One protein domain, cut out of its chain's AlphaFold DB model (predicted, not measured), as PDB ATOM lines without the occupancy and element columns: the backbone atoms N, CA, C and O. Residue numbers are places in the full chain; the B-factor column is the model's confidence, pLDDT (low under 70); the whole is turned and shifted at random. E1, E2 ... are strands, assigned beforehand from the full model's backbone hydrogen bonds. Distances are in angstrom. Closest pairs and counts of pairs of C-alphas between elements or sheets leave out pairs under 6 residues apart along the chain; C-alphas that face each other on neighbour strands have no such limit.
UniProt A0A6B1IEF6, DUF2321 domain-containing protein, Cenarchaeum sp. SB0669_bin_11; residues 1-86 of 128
ATOM      1  N   MET A   1      42.175  -7.865 -18.513       37.41
ATOM      2  CA  MET A   1      41.239  -8.076 -17.389       37.41
ATOM      3  C   MET A   1      40.269  -9.136 -17.865       37.41
ATOM      4  O   MET A   1      39.804  -9.001 -18.984       37.41
ATOM      5  N   ARG A   2      40.105 -10.256 -17.150       45.03
ATOM      6  CA  ARG A   2      39.143 -11.273 -17.592       45.03
ATOM      7  C   ARG A   2      37.773 -10.617 -17.507       45.03
ATOM      8  O   ARG A   2      37.390 -10.235 -16.406       45.03
ATOM      9  N   ASP A   3      37.096 -10.461 -18.640       49.69
ATOM     10  CA  ASP A   3      35.658 -10.209 -18.693       49.69
ATOM     11  C   ASP A   3      34.989 -11.420 -18.031       49.69
ATOM     12  O   ASP A   3      34.721 -12.449 -18.648       49.69
ATOM     13  N   GLY A   4      34.956 -11.369 -16.701       63.97
ATOM     14  CA  GLY A   4      34.687 -12.502 -15.840       63.97
ATOM     15  C   GLY A   4      33.192 -12.632 -15.682       63.97
ATOM     16  O   GLY A   4      32.550 -11.751 -15.122       63.97
ATOM     17  N   TYR A   5      32.623 -13.717 -16.172       72.38
ATOM     18  CA  TYR A   5      31.298 -14.114 -15.726       72.38
ATOM     19  C   TYR A   5      31.424 -14.680 -14.310       72.38
ATOM     20  O   TYR A   5      32.387 -15.398 -14.018       72.38
ATOM     21  N   ASP A   6      30.481 -14.349 -13.431       81.62
ATOM     22  CA  ASP A   6      30.326 -15.069 -12.168       81.62
ATOM     23  C   ASP A   6      29.689 -16.447 -12.445       81.62
ATOM     24  O   ASP A   6      29.364 -16.807 -13.581       81.62
ATOM     25  N   VAL A   7      29.538 -17.261 -11.408       85.75
ATOM     26  CA  VAL A   7      28.903 -18.573 -11.459       85.75
ATOM     27  C   VAL A   7      27.444 -18.428 -11.043       85.75
ATOM     28  O   VAL A   7      27.139 -17.854 -10.005       85.75
ATOM     29  N   ALA A   8      26.525 -19.000 -11.813       87.44
ATOM     30  CA  ALA A   8      25.125 -19.100 -11.428       87.44
ATOM     31  C   ALA A   8      24.843 -20.386 -10.642       87.44
ATOM     32  O   ALA A   8      25.361 -21.470 -10.917       87.44
ATOM     33  N   GLN A   9      23.924 -20.274  -9.691       89.12
ATOM     34  CA  GLN A   9      23.335 -21.371  -8.951       89.12
ATOM     35  C   GLN A   9      21.908 -21.626  -9.443       89.12
ATOM     36  O   GLN A   9      21.013 -20.789  -9.291       89.12
ATOM     37  N   VAL A  10      21.676 -22.821  -9.985       87.81
ATOM     38  CA  VAL A  10      20.392 -23.218 -10.579       87.81
ATOM     39  C   VAL A  10      19.938 -24.543  -9.975       87.81
ATOM     40  O   VAL A  10      20.744 -25.422  -9.684       87.81
ATOM     41  N   CYS A  11      18.641 -24.721  -9.743       89.06
ATOM     42  CA  CYS A  11      18.127 -26.002  -9.260       89.06
ATOM     43  C   CYS A  11      17.982 -27.035 -10.384       89.06
ATOM     44  O   CYS A  11      17.861 -26.687 -11.556       89.06
ATOM     45  N   LEU A  12      17.910 -28.322 -10.033       84.88
ATOM     46  CA  LEU A  12      17.715 -29.400 -11.019       84.88
ATOM     47  C   LEU A  12      16.436 -29.241 -11.867       84.88
ATOM     48  O   LEU A  12      16.355 -29.790 -12.963       84.88
ATOM     49  N   ARG A  13      15.453 -28.468 -11.383       80.38
ATOM     50  CA  ARG A  13      14.212 -28.128 -12.100       80.38
ATOM     51  C   ARG A  13      14.292 -26.828 -12.909       80.38
ATOM     52  O   ARG A  13      13.343 -26.529 -13.626       80.38
ATOM     53  N   GLY A  14      15.405 -26.094 -12.840       78.69
ATOM     54  CA  GLY A  14      15.692 -24.937 -13.696       78.69
ATOM     55  C   GLY A  14      15.316 -23.578 -13.131       78.69
ATOM     56  O   GLY A  14      15.250 -22.614 -13.890       78.69
ATOM     57  N   TYR A  15      15.054 -23.485 -11.828       84.06
ATOM     58  CA  TYR A  15      14.911 -22.200 -11.147       84.06
ATOM     59  C   TYR A  15      16.295 -21.630 -10.847       84.06
ATOM     60  O   TYR A  15      17.104 -22.293 -10.186       84.06
ATOM     61  N   VAL A  16      16.560 -20.419 -11.339       85.56
ATOM     62  CA  VAL A  16      17.758 -19.648 -10.989       85.56
ATOM     63  C   VAL A  16      17.583 -19.149  -9.563       85.56
ATOM     64  O   VAL A  16      16.583 -18.515  -9.245       85.56
ATOM     65  N   ILE A  17      18.533 -19.485  -8.696       87.44
ATOM     66  CA  ILE A  17      18.521 -19.077  -7.287       87.44
ATOM     67  C   ILE A  17      19.411 -17.858  -7.092       87.44
ATOM     68  O   ILE A  17      19.034 -16.920  -6.395       87.44
ATOM     69  N   ASN A  18      20.589 -17.891  -7.706       87.50
ATOM     70  CA  ASN A  18      21.558 -16.814  -7.656       87.50
ATOM     71  C   ASN A  18      22.333 -16.777  -8.978       87.50
ATOM     72  O   ASN A  18      22.717 -17.831  -9.476       87.50
ATOM     73  N   THR A  19      22.554 -15.600  -9.547       83.75
ATOM     74  CA  THR A  19      23.399 -15.390 -10.735       83.75
ATOM     75  C   THR A  19      24.838 -15.028 -10.365       83.75
ATOM     76  O   THR A  19      25.720 -15.122 -11.212       83.75
ATOM     77  N   GLU A  20      25.073 -14.698  -9.093       85.75
ATOM     78  CA  GLU A  20      26.338 -14.216  -8.541       85.75
ATOM     79  C   GLU A  20      26.787 -15.105  -7.367       85.75
ATOM     80  O   GLU A  20      26.829 -14.692  -6.204       85.75
ATOM     81  N   PHE A  21      27.041 -16.389  -7.627       85.94
ATOM     82  CA  PHE A  21      27.347 -17.375  -6.583       85.94
ATOM     83  C   PHE A  21      28.623 -17.039  -5.804       85.94
ATOM     84  O   PHE A  21      28.678 -17.312  -4.599       85.94
ATOM     85  N   ARG A  22      29.641 -16.472  -6.471       84.62
ATOM     86  CA  ARG A  22      30.912 -16.100  -5.835       84.62
ATOM     87  C   ARG A  22      30.853 -14.697  -5.243       84.62
ATOM     88  O   ARG A  22      31.366 -14.509  -4.142       84.62
ATOM     89  N   SER A  23      30.223 -13.743  -5.932       84.19
ATOM     90  CA  SER A  23      30.160 -12.344  -5.480       84.19
ATOM     91  C   SER A  23      29.135 -12.126  -4.364       84.19
ATOM     92  O   SER A  23      29.369 -11.327  -3.460       84.19
ATOM     93  N   MET A  24      28.035 -12.888  -4.363       85.00
ATOM     94  CA  MET A  24      26.965 -12.810  -3.361       85.00
ATOM     95  C   MET A  24      26.703 -14.153  -2.661       85.00
ATOM     96  O   MET A  24      25.611 -14.724  -2.777       85.00
ATOM     97  N   PRO A  25      27.646 -14.664  -1.850       86.12
ATOM     98  CA  PRO A  25      27.495 -15.966  -1.211       86.12
ATOM     99  C   PRO A  25      26.317 -16.045  -0.227       86.12
ATOM    100  O   PRO A  25      25.786 -17.128   0.013       86.12
ATOM    101  N   TRP A  26      25.857 -14.913   0.314       85.88
ATOM    102  CA  TRP A  26      24.701 -14.851   1.216       85.88
ATOM    103  C   TRP A  26      23.359 -15.136   0.524       85.88
ATOM    104  O   TRP A  26      22.384 -15.463   1.199       85.88
ATOM    105  N   LYS A  27      23.288 -15.034  -0.812       85.44
ATOM    106  CA  LYS A  27      22.102 -15.423  -1.591       85.44
ATOM    107  C   LYS A  27      22.069 -16.924  -1.900       85.44
ATOM    108  O   LYS A  27      21.031 -17.429  -2.331       85.44
ATOM    109  N   ASN A  28      23.162 -17.652  -1.656       88.69
ATOM    110  CA  ASN A  28      23.268 -19.067  -1.997       88.69
ATOM    111  C   ASN A  28      22.358 -19.932  -1.121       88.69
ATOM    112  O   ASN A  28      22.303 -19.786   0.101       88.69
ATOM    113  N   ARG A  29      21.667 -20.897  -1.735       88.94
ATOM    114  CA  ARG A  29      20.767 -21.820  -1.017       88.94
ATOM    115  C   ARG A  29      21.034 -23.259  -1.405       88.94
ATOM    116  O   ARG A  29      21.190 -23.538  -2.576       88.94
ATOM    117  N   LYS A  30      21.021 -24.198  -0.455       90.12
ATOM    118  CA  LYS A  30      21.230 -25.635  -0.757       90.12
ATOM    119  C   LYS A  30      20.066 -26.266  -1.538       90.12
ATOM    120  O   LYS A  30      20.260 -27.222  -2.291       90.12
ATOM    121  N   HIS A  31      18.861 -25.736  -1.337       91.19
ATOM    122  CA  HIS A  31      17.623 -26.200  -1.957       91.19
ATOM    123  C   HIS A  31      16.825 -25.010  -2.491       91.19
ATOM    124  O   HIS A  31      16.862 -23.917  -1.920       91.19
ATOM    125  N   CYS A  32      16.101 -25.231  -3.585       87.25
ATOM    126  CA  CYS A  32      15.217 -24.231  -4.167       87.25
ATOM    127  C   CYS A  32      13.992 -24.003  -3.261       87.25
ATOM    128  O   CYS A  32      13.337 -24.984  -2.906       87.25
ATOM    129  N   PRO A  33      13.650 -22.747  -2.918       84.25
ATOM    130  CA  PRO A  33      12.476 -22.448  -2.099       84.25
ATOM    131  C   PRO A  33      11.153 -22.786  -2.802       84.25
ATOM    132  O   PRO A  33      10.211 -23.183  -2.130       84.25
ATOM    133  N   ASP A  34      11.094 -22.695  -4.135       81.19
ATOM    134  CA  ASP A  34       9.860 -22.929  -4.897       81.19
ATOM    135  C   ASP A  34       9.581 -24.409  -5.162       81.19
ATOM    136  O   ASP A  34       8.432 -24.838  -5.228       81.19
ATOM    137  N   CYS A  35      10.632 -25.211  -5.355       84.25
ATOM    138  CA  CYS A  35      10.474 -26.595  -5.804       84.25
ATOM    139  C   CYS A  35      11.100 -27.651  -4.890       84.25
ATOM    140  O   CYS A  35      10.936 -28.840  -5.167       84.25
ATOM    141  N   GLY A  36      11.853 -27.249  -3.862       86.00
ATOM    142  CA  GLY A  36      12.547 -28.142  -2.927       86.00
ATOM    143  C   GLY A  36      13.732 -28.915  -3.519       86.00
ATOM    144  O   GLY A  36      14.449 -29.598  -2.792       86.00
ATOM    145  N   ALA A  37      13.973 -28.820  -4.830       87.56
ATOM    146  CA  ALA A  37      15.046 -29.553  -5.490       87.56
ATOM    147  C   ALA A  37      16.430 -29.019  -5.097       87.56
ATOM    148  O   ALA A  37      16.609 -27.829  -4.814       87.56
ATOM    149  N   LYS A  38      17.425 -29.908  -5.144       89.94
ATOM    150  CA  LYS A  38      18.828 -29.575  -4.894       89.94
ATOM    151  C   LYS A  38      19.343 -28.579  -5.938       89.94
ATOM    152  O   LYS A  38      18.984 -28.651  -7.119       89.94
ATOM    153  N   THR A  39      20.171 -27.648  -5.489       90.31
ATOM    154  CA  THR A  39      20.838 -26.668  -6.352       90.31
ATOM    155  C   THR A  39      22.183 -27.175  -6.844       90.31
ATOM    156  O   THR A  39      22.902 -27.822  -6.085       90.31
ATOM    157  N   ILE A  40      22.537 -26.820  -8.073       89.88
ATOM    158  CA  ILE A  40      23.820 -27.111  -8.701       89.88
ATOM    159  C   ILE A  40      24.448 -25.821  -9.235       89.88
ATOM    160  O   ILE A  40      23.752 -24.917  -9.694       89.88
ATOM    161  N   THR A  41      25.770 -25.751  -9.166       88.94
ATOM    162  CA  THR A  41      26.608 -24.686  -9.749       88.94
ATOM    163  C   THR A  41      27.423 -25.195 -10.933       88.94
ATOM    164  O   THR A  41      27.926 -24.413 -11.729       88.94
ATOM    165  N   ASN A  42      27.522 -26.519 -11.069       88.12
ATOM    166  CA  ASN A  42      28.312 -27.208 -12.078       88.12
ATOM    167  C   ASN A  42      27.445 -28.220 -12.825       88.12
ATOM    168  O   ASN A  42      26.474 -28.774 -12.295       88.12
ATOM    169  N   CYS A  43      27.807 -28.486 -14.076       82.88
ATOM    170  CA  CYS A  43      27.241 -29.595 -14.825       82.88
ATOM    171  C   CYS A  43      27.514 -30.933 -14.161       82.88
ATOM    172  O   CYS A  43      28.640 -31.200 -13.779       82.88
ATOM    173  N   GLN A  44      26.530 -31.825 -14.140       80.12
ATOM    174  CA  GLN A  44      26.782 -33.223 -13.780       80.12
ATOM    175  C   GLN A  44      27.404 -34.030 -14.939       80.12
ATOM    176  O   GLN A  44      27.968 -35.085 -14.702       80.12
ATOM    177  N   GLU A  45      27.327 -33.532 -16.181       78.69
ATOM    178  CA  GLU A  45      27.840 -34.218 -17.381       78.69
ATOM    179  C   GLU A  45      29.266 -33.791 -17.743       78.69
ATOM    180  O   GLU A  45      30.118 -34.629 -18.003       78.69
ATOM    181  N   CYS A  46      29.528 -32.481 -17.790       78.62
ATOM    182  CA  CYS A  46      30.825 -31.934 -18.199       78.62
ATOM    183  C   CYS A  46      31.610 -31.285 -17.052       78.62
ATOM    184  O   CYS A  46      32.661 -30.712 -17.299       78.62
ATOM    185  N   ASN A  47      31.085 -31.315 -15.821       80.25
ATOM    186  CA  ASN A  47      31.624 -30.644 -14.627       80.25
ATOM    187  C   ASN A  47      31.848 -29.117 -14.729       80.25
ATOM    188  O   ASN A  47      32.267 -28.486 -13.761       80.25
ATOM    189  N   GLU A  48      31.499 -28.506 -15.860       82.31
ATOM    190  CA  GLU A  48      31.692 -27.075 -16.092       82.31
ATOM    191  C   GLU A  48      30.749 -26.213 -15.248       82.31
ATOM    192  O   GLU A  48      29.560 -26.537 -15.091       82.31
ATOM    193  N   GLU A  49      31.278 -25.094 -14.758       84.94
ATOM    194  CA  GLU A  49      30.533 -24.069 -14.036       84.94
ATOM    195  C   GLU A  49      29.419 -23.471 -14.905       84.94
ATOM    196  O   GLU A  49      29.544 -23.291 -16.118       84.94
ATOM    197  N   ILE A  50      28.274 -23.198 -14.286       83.69
ATOM    198  CA  ILE A  50      27.161 -22.543 -14.965       83.69
ATOM    199  C   ILE A  50      27.480 -21.053 -15.012       83.69
ATOM    200  O   ILE A  50      27.603 -20.420 -13.970       83.69
ATOM    201  N   THR A  51      27.601 -20.498 -16.216       81.38
ATOM    202  CA  THR A  51      27.835 -19.065 -16.420       81.38
ATOM    203  C   THR A  51      26.679 -18.254 -15.839       81.38
ATOM    204  O   THR A  51      25.520 -18.489 -16.189       81.38
ATOM    205  N   GLY A  52      27.006 -17.349 -14.925       79.56
ATOM    206  CA  GLY A  52      26.096 -16.403 -14.302       79.56
ATOM    207  C   GLY A  52      26.255 -14.999 -14.860       79.56
ATOM    208  O   GLY A  52      26.541 -14.818 -16.043       79.56
ATOM    209  N   GLU A  53      26.022 -14.010 -14.005       77.50
ATOM    210  CA  GLU A  53      25.997 -12.605 -14.401       77.50
ATOM    211  C   GLU A  53      27.380 -12.121 -14.852       77.50
ATOM    212  O   GLU A  53      28.419 -12.529 -14.323       77.50
ATOM    213  N   SER A  54      27.411 -11.268 -15.877       69.31
ATOM    214  CA  SER A  54      28.650 -10.636 -16.321       69.31
ATOM    215  C   SER A  54      29.134  -9.640 -15.264       69.31
ATOM    216  O   SER A  54      28.419  -8.693 -14.957       69.31
ATOM    217  N   THR A  55      30.374  -9.784 -14.780       61.62
ATOM    218  CA  THR A  55      30.981  -8.856 -13.796       61.62
ATOM    219  C   THR A  55      31.296  -7.480 -14.406       61.62
ATOM    220  O   THR A  55      31.668  -6.542 -13.701       61.62
ATOM    221  N   ALA A  56      31.171  -7.330 -15.729       57.56
ATOM    222  CA  ALA A  56      31.324  -6.041 -16.383       57.56
ATOM    223  C   ALA A  56      30.161  -5.117 -15.972       57.56
ATOM    224  O   ALA A  56      29.004  -5.496 -16.167       57.56
ATOM    225  N   PRO A  57      30.432  -3.907 -15.447       48.22
ATOM    226  CA  PRO A  57      29.389  -2.938 -15.152       48.22
ATOM    227  C   PRO A  57      28.775  -2.471 -16.473       48.22
ATOM    228  O   PRO A  57      29.265  -1.545 -17.119       48.22
ATOM    229  N   SER A  58      27.715  -3.139 -16.914       49.75
ATOM    230  CA  SER A  58      26.899  -2.633 -18.006       49.75
ATOM    231  C   SER A  58      26.070  -1.464 -17.460       49.75
ATOM    232  O   SER A  58      25.362  -1.644 -16.469       49.75
ATOM    233  N   PRO A  59      26.090  -0.269 -18.075       48.16
ATOM    234  CA  PRO A  59      25.261   0.861 -17.642       48.16
ATOM    235  C   PRO A  59      23.746   0.632 -17.842       48.16
ATOM    236  O   PRO A  59      22.947   1.524 -17.578       48.16
ATOM    237  N   PHE A  60      23.341  -0.564 -18.284       45.31
ATOM    238  CA  PHE A  60      21.964  -0.966 -18.557       45.31
ATOM    239  C   PHE A  60      21.606  -2.297 -17.872       45.31
ATOM    240  O   PHE A  60      21.111  -3.214 -18.522       45.31
ATOM    241  N   VAL A  61      21.839  -2.444 -16.564       46.59
ATOM    242  CA  VAL A  61      21.283  -3.596 -15.828       46.59
ATOM    243  C   VAL A  61      19.857  -3.259 -15.401       46.59
ATOM    244  O   VAL A  61      19.594  -2.657 -14.363       46.59
ATOM    245  N   THR A  62      18.909  -3.610 -16.263       42.41
ATOM    246  CA  THR A  62      17.512  -3.739 -15.850       42.41
ATOM    247  C   THR A  62      17.402  -4.986 -14.969       42.41
ATOM    248  O   THR A  62      17.983  -6.009 -15.306       42.41
ATOM    249  N   ASN A  63      16.693  -4.895 -13.836       43.72
ATOM    250  CA  ASN A  63      16.383  -6.000 -12.909       43.72
ATOM    251  C   ASN A  63      15.524  -7.094 -13.585       43.72
ATOM    252  O   ASN A  63      14.401  -7.371 -13.165       43.72
ATOM    253  N   TYR A  64      16.005  -7.700 -14.663       42.56
ATOM    254  CA  TYR A  64      15.424  -8.907 -15.214       42.56
ATOM    255  C   TYR A  64      16.127 -10.080 -14.555       42.56
ATOM    256  O   TYR A  64      17.333 -10.257 -14.670       42.56
ATOM    257  N   THR A  65      15.359 -10.882 -13.822       51.09
ATOM    258  CA  THR A  65      15.788 -12.229 -13.459       51.09
ATOM    259  C   THR A  65      15.964 -12.987 -14.765       51.09
ATOM    260  O   THR A  65      14.979 -13.464 -15.337       51.09
ATOM    261  N   ASP A  66      17.190 -13.016 -15.282       56.59
ATOM    262  CA  ASP A  66      17.447 -13.645 -16.565       56.59
ATOM    263  C   ASP A  66      16.994 -15.108 -16.503       56.59
ATOM    264  O   ASP A  66      17.314 -15.839 -15.551       56.59
ATOM    265  N   PRO A  67      16.178 -15.555 -17.472       59.72
ATOM    266  CA  PRO A  67      15.708 -16.925 -17.486       59.72
ATOM    267  C   PRO A  67      16.915 -17.860 -17.565       59.72
ATOM    268  O   PRO A  67      17.817 -17.640 -18.371       59.72
ATOM    269  N   ALA A  68      16.903 -18.931 -16.756       63.47
ATOM    270  CA  ALA A  68      17.965 -19.935 -16.769       63.47
ATOM    271  C   ALA A  68      18.307 -20.320 -18.217       63.47
ATOM    272  O   ALA A  68      17.381 -20.648 -18.977       63.47
ATOM    273  N   PRO A  69      19.596 -20.318 -18.606       64.81
ATOM    274  CA  PRO A  69      19.980 -20.621 -19.972       64.81
ATOM    275  C   PRO A  69      19.436 -21.998 -20.363       64.81
ATOM    276  O   PRO A  69      19.586 -22.989 -19.646       64.81
ATOM    277  N   ASN A  70      18.746 -22.054 -21.502       59.69
ATOM    278  CA  ASN A  70      18.113 -23.286 -21.983       59.69
ATOM    279  C   ASN A  70      19.136 -24.262 -22.584       59.69
ATOM    280  O   ASN A  70      18.910 -25.476 -22.577       59.69
ATOM    281  N   TYR A  71      20.252 -23.728 -23.087       56.22
ATOM    282  CA  TYR A  71      21.323 -24.446 -23.769       56.22
ATOM    283  C   TYR A  71      22.667 -24.188 -23.076       56.22
ATOM    284  O   TYR A  71      22.932 -23.073 -22.624       56.22
ATOM    285  N   ARG A  72      23.527 -25.212 -22.982       64.62
ATOM    286  CA  ARG A  72      24.935 -25.014 -22.598       64.62
ATOM    287  C   ARG A  72      25.726 -24.483 -23.780       64.62
ATOM    288  O   ARG A  72      25.692 -25.083 -24.849       64.62
ATOM    289  N   THR A  73      26.508 -23.438 -23.543       55.69
ATOM    290  CA  THR A  73      27.431 -22.846 -24.520       55.69
ATOM    291  C   THR A  73      28.585 -23.780 -24.898       55.69
ATOM    292  O   THR A  73      29.037 -23.727 -26.032       55.69
ATOM    293  N   GLN A  74      29.028 -24.668 -23.996       57.41
ATOM    294  CA  GLN A  74      30.211 -25.516 -24.234       57.41
ATOM    295  C   GLN A  74      29.913 -27.003 -24.494       57.41
ATOM    296  O   GLN A  74      30.550 -27.625 -25.335       57.41
ATOM    297  N   CYS A  75      28.944 -27.602 -23.795       60.78
ATOM    298  CA  CYS A  75      28.636 -29.036 -23.933       60.78
ATOM    299  C   CYS A  75      27.639 -29.328 -25.075       60.78
ATOM    300  O   CYS A  75      27.463 -30.479 -25.462       60.78
ATOM    301  N   GLY A  76      26.919 -28.310 -25.569       58.69
ATOM    302  CA  GLY A  76      25.874 -28.453 -26.597       58.69
ATOM    303  C   GLY A  76      24.620 -29.226 -26.153       58.69
ATOM    304  O   GLY A  76      23.603 -29.206 -26.841       58.69
ATOM    305  N   LYS A  77      24.654 -29.881 -24.985       61.38
ATOM    306  CA  LYS A  77      23.508 -30.577 -24.392       61.38
ATOM    307  C   LYS A  77      22.547 -29.602 -23.710       61.38
ATOM    308  O   LYS A  77      22.945 -28.592 -23.120       61.38
ATOM    309  N   LEU A  78      21.265 -29.954 -23.751       64.75
ATOM    310  CA  LEU A  78      20.222 -29.286 -22.982       64.75
ATOM    311  C   LEU A  78      20.445 -29.530 -21.487       64.75
ATOM    312  O   LEU A  78      20.826 -30.625 -21.073       64.75
ATOM    313  N   TYR A  79      20.188 -28.517 -20.666       67.00
ATOM    314  CA  TYR A  79      20.200 -28.699 -19.219       67.00
ATOM    315  C   TYR A  79      19.071 -29.648 -18.764       67.00
ATOM    316  O   TYR A  79      18.038 -29.728 -19.438       67.00
ATOM    317  N   PRO A  80      19.212 -30.326 -17.603       65.88
ATOM    318  CA  PRO A  80      18.212 -31.283 -17.106       65.88
ATOM    319  C   PRO A  80      16.798 -30.692 -17.009       65.88
ATOM    320  O   PRO A  80      15.802 -31.356 -17.286       65.88
ATOM    321  N   TRP A  81      16.698 -29.404 -16.684       70.44
ATOM    322  CA  TRP A  81      15.424 -28.697 -16.584       70.44
ATOM    323  C   TRP A  81      14.770 -28.361 -17.921       70.44
ATOM    324  O   TRP A  81      13.558 -28.153 -17.979       70.44
ATOM    325  N   THR A  82      15.538 -28.330 -19.008       65.00
ATOM    326  CA  THR A  82      15.002 -28.062 -20.344       65.00
ATOM    327  C   THR A  82      14.164 -29.240 -20.847       65.00
ATOM    328  O   THR A  82      13.187 -29.032 -21.563       65.00
ATOM    329  N   GLN A  83      14.468 -30.466 -20.405       60.50
ATOM    330  CA  GLN A  83      13.690 -31.672 -20.724       60.50
ATOM    331  C   GLN A  83      12.341 -31.734 -19.978       60.50
ATOM    332  O   GLN A  83      11.406 -32.384 -20.438       60.50
ATOM    333  N   GLY A  84      12.216 -31.031 -18.846       56.12
ATOM    334  CA  GLY A  84      11.019 -31.027 -17.998       56.12
ATOM    335  C   GLY A  84       9.955 -29.986 -18.364       56.12
ATOM    336  O   GLY A  84       8.838 -30.064 -17.851       56.12
ATOM    337  N   ARG A  85      10.243 -29.026 -19.257       51.97
ATOM    338  CA  ARG A  85       9.249 -28.055 -19.755       51.97
ATOM    339  C   ARG A  85       8.368 -28.675 -20.843       51.97
ATOM    340  O   ARG A  85       8.274 -28.160 -21.956       51.97
ATOM    341  N   SER A  86       7.686 -29.777 -20.532       41.81
ATOM    342  CA  SER A  86       6.528 -30.148 -21.341       41.81
ATOM    343  C   SER A  86       5.454 -29.089 -21.081       41.81
ATOM    344  O   SER A  86       5.024 -28.857 -19.950       41.81
TER     345      SER A  86
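This is residues 1 to 86 of the 128 residues of the protein "DUF2321 domain-containing protein" of Cenarchaeum sp. SB0669_bin_11 (UniProt A0A6B1IEF6). With little regular structure, this is a body of winding loops round two short strands in line, E1 bending into E2; each pairs with one more strand, E4 and E3, in two small antiparallel sheets, and residues 57 to 64 stick out. The 86 printed residues include four named strands, E1 to E4 in chain order, and no named helix; the class is all strand, with only 13 residues in strands. It is compact, radius of gyration of the C-alphas 12.9 A, spanning 36 by 28 by 22 A.

E1, residues 5 to 7, runs on into E2, residues 9 to 11, at 46 degrees. E2 and E3, residues 16 to 18, form a hairpin, with N 9 and O 18 within hydrogen-bond range at 2.7 A. Residues 10 to 11 also pair antiparallel with residues 39 to 40. E4, residues 51 to 54, is antiparallel to E1, with N 52 and O 6 within hydrogen-bond range at 2.8 A.

E1 begins at C-alpha 5 (31.298, -14.114, -15.726); E4 ends at C-alpha 54 (28.650, -10.636, -16.321). E1 to E4 measure 6.6, 7.0, 5.8 and 8.5 A.

The C-alphas farthest apart, of Met 1 and Ser 86, are 41.3 A apart. The printed part has no cut. The E3 to E4 link is long. The pLDDT is under 70 at residues 1 to 4, 54 to 80 and 82 to 86.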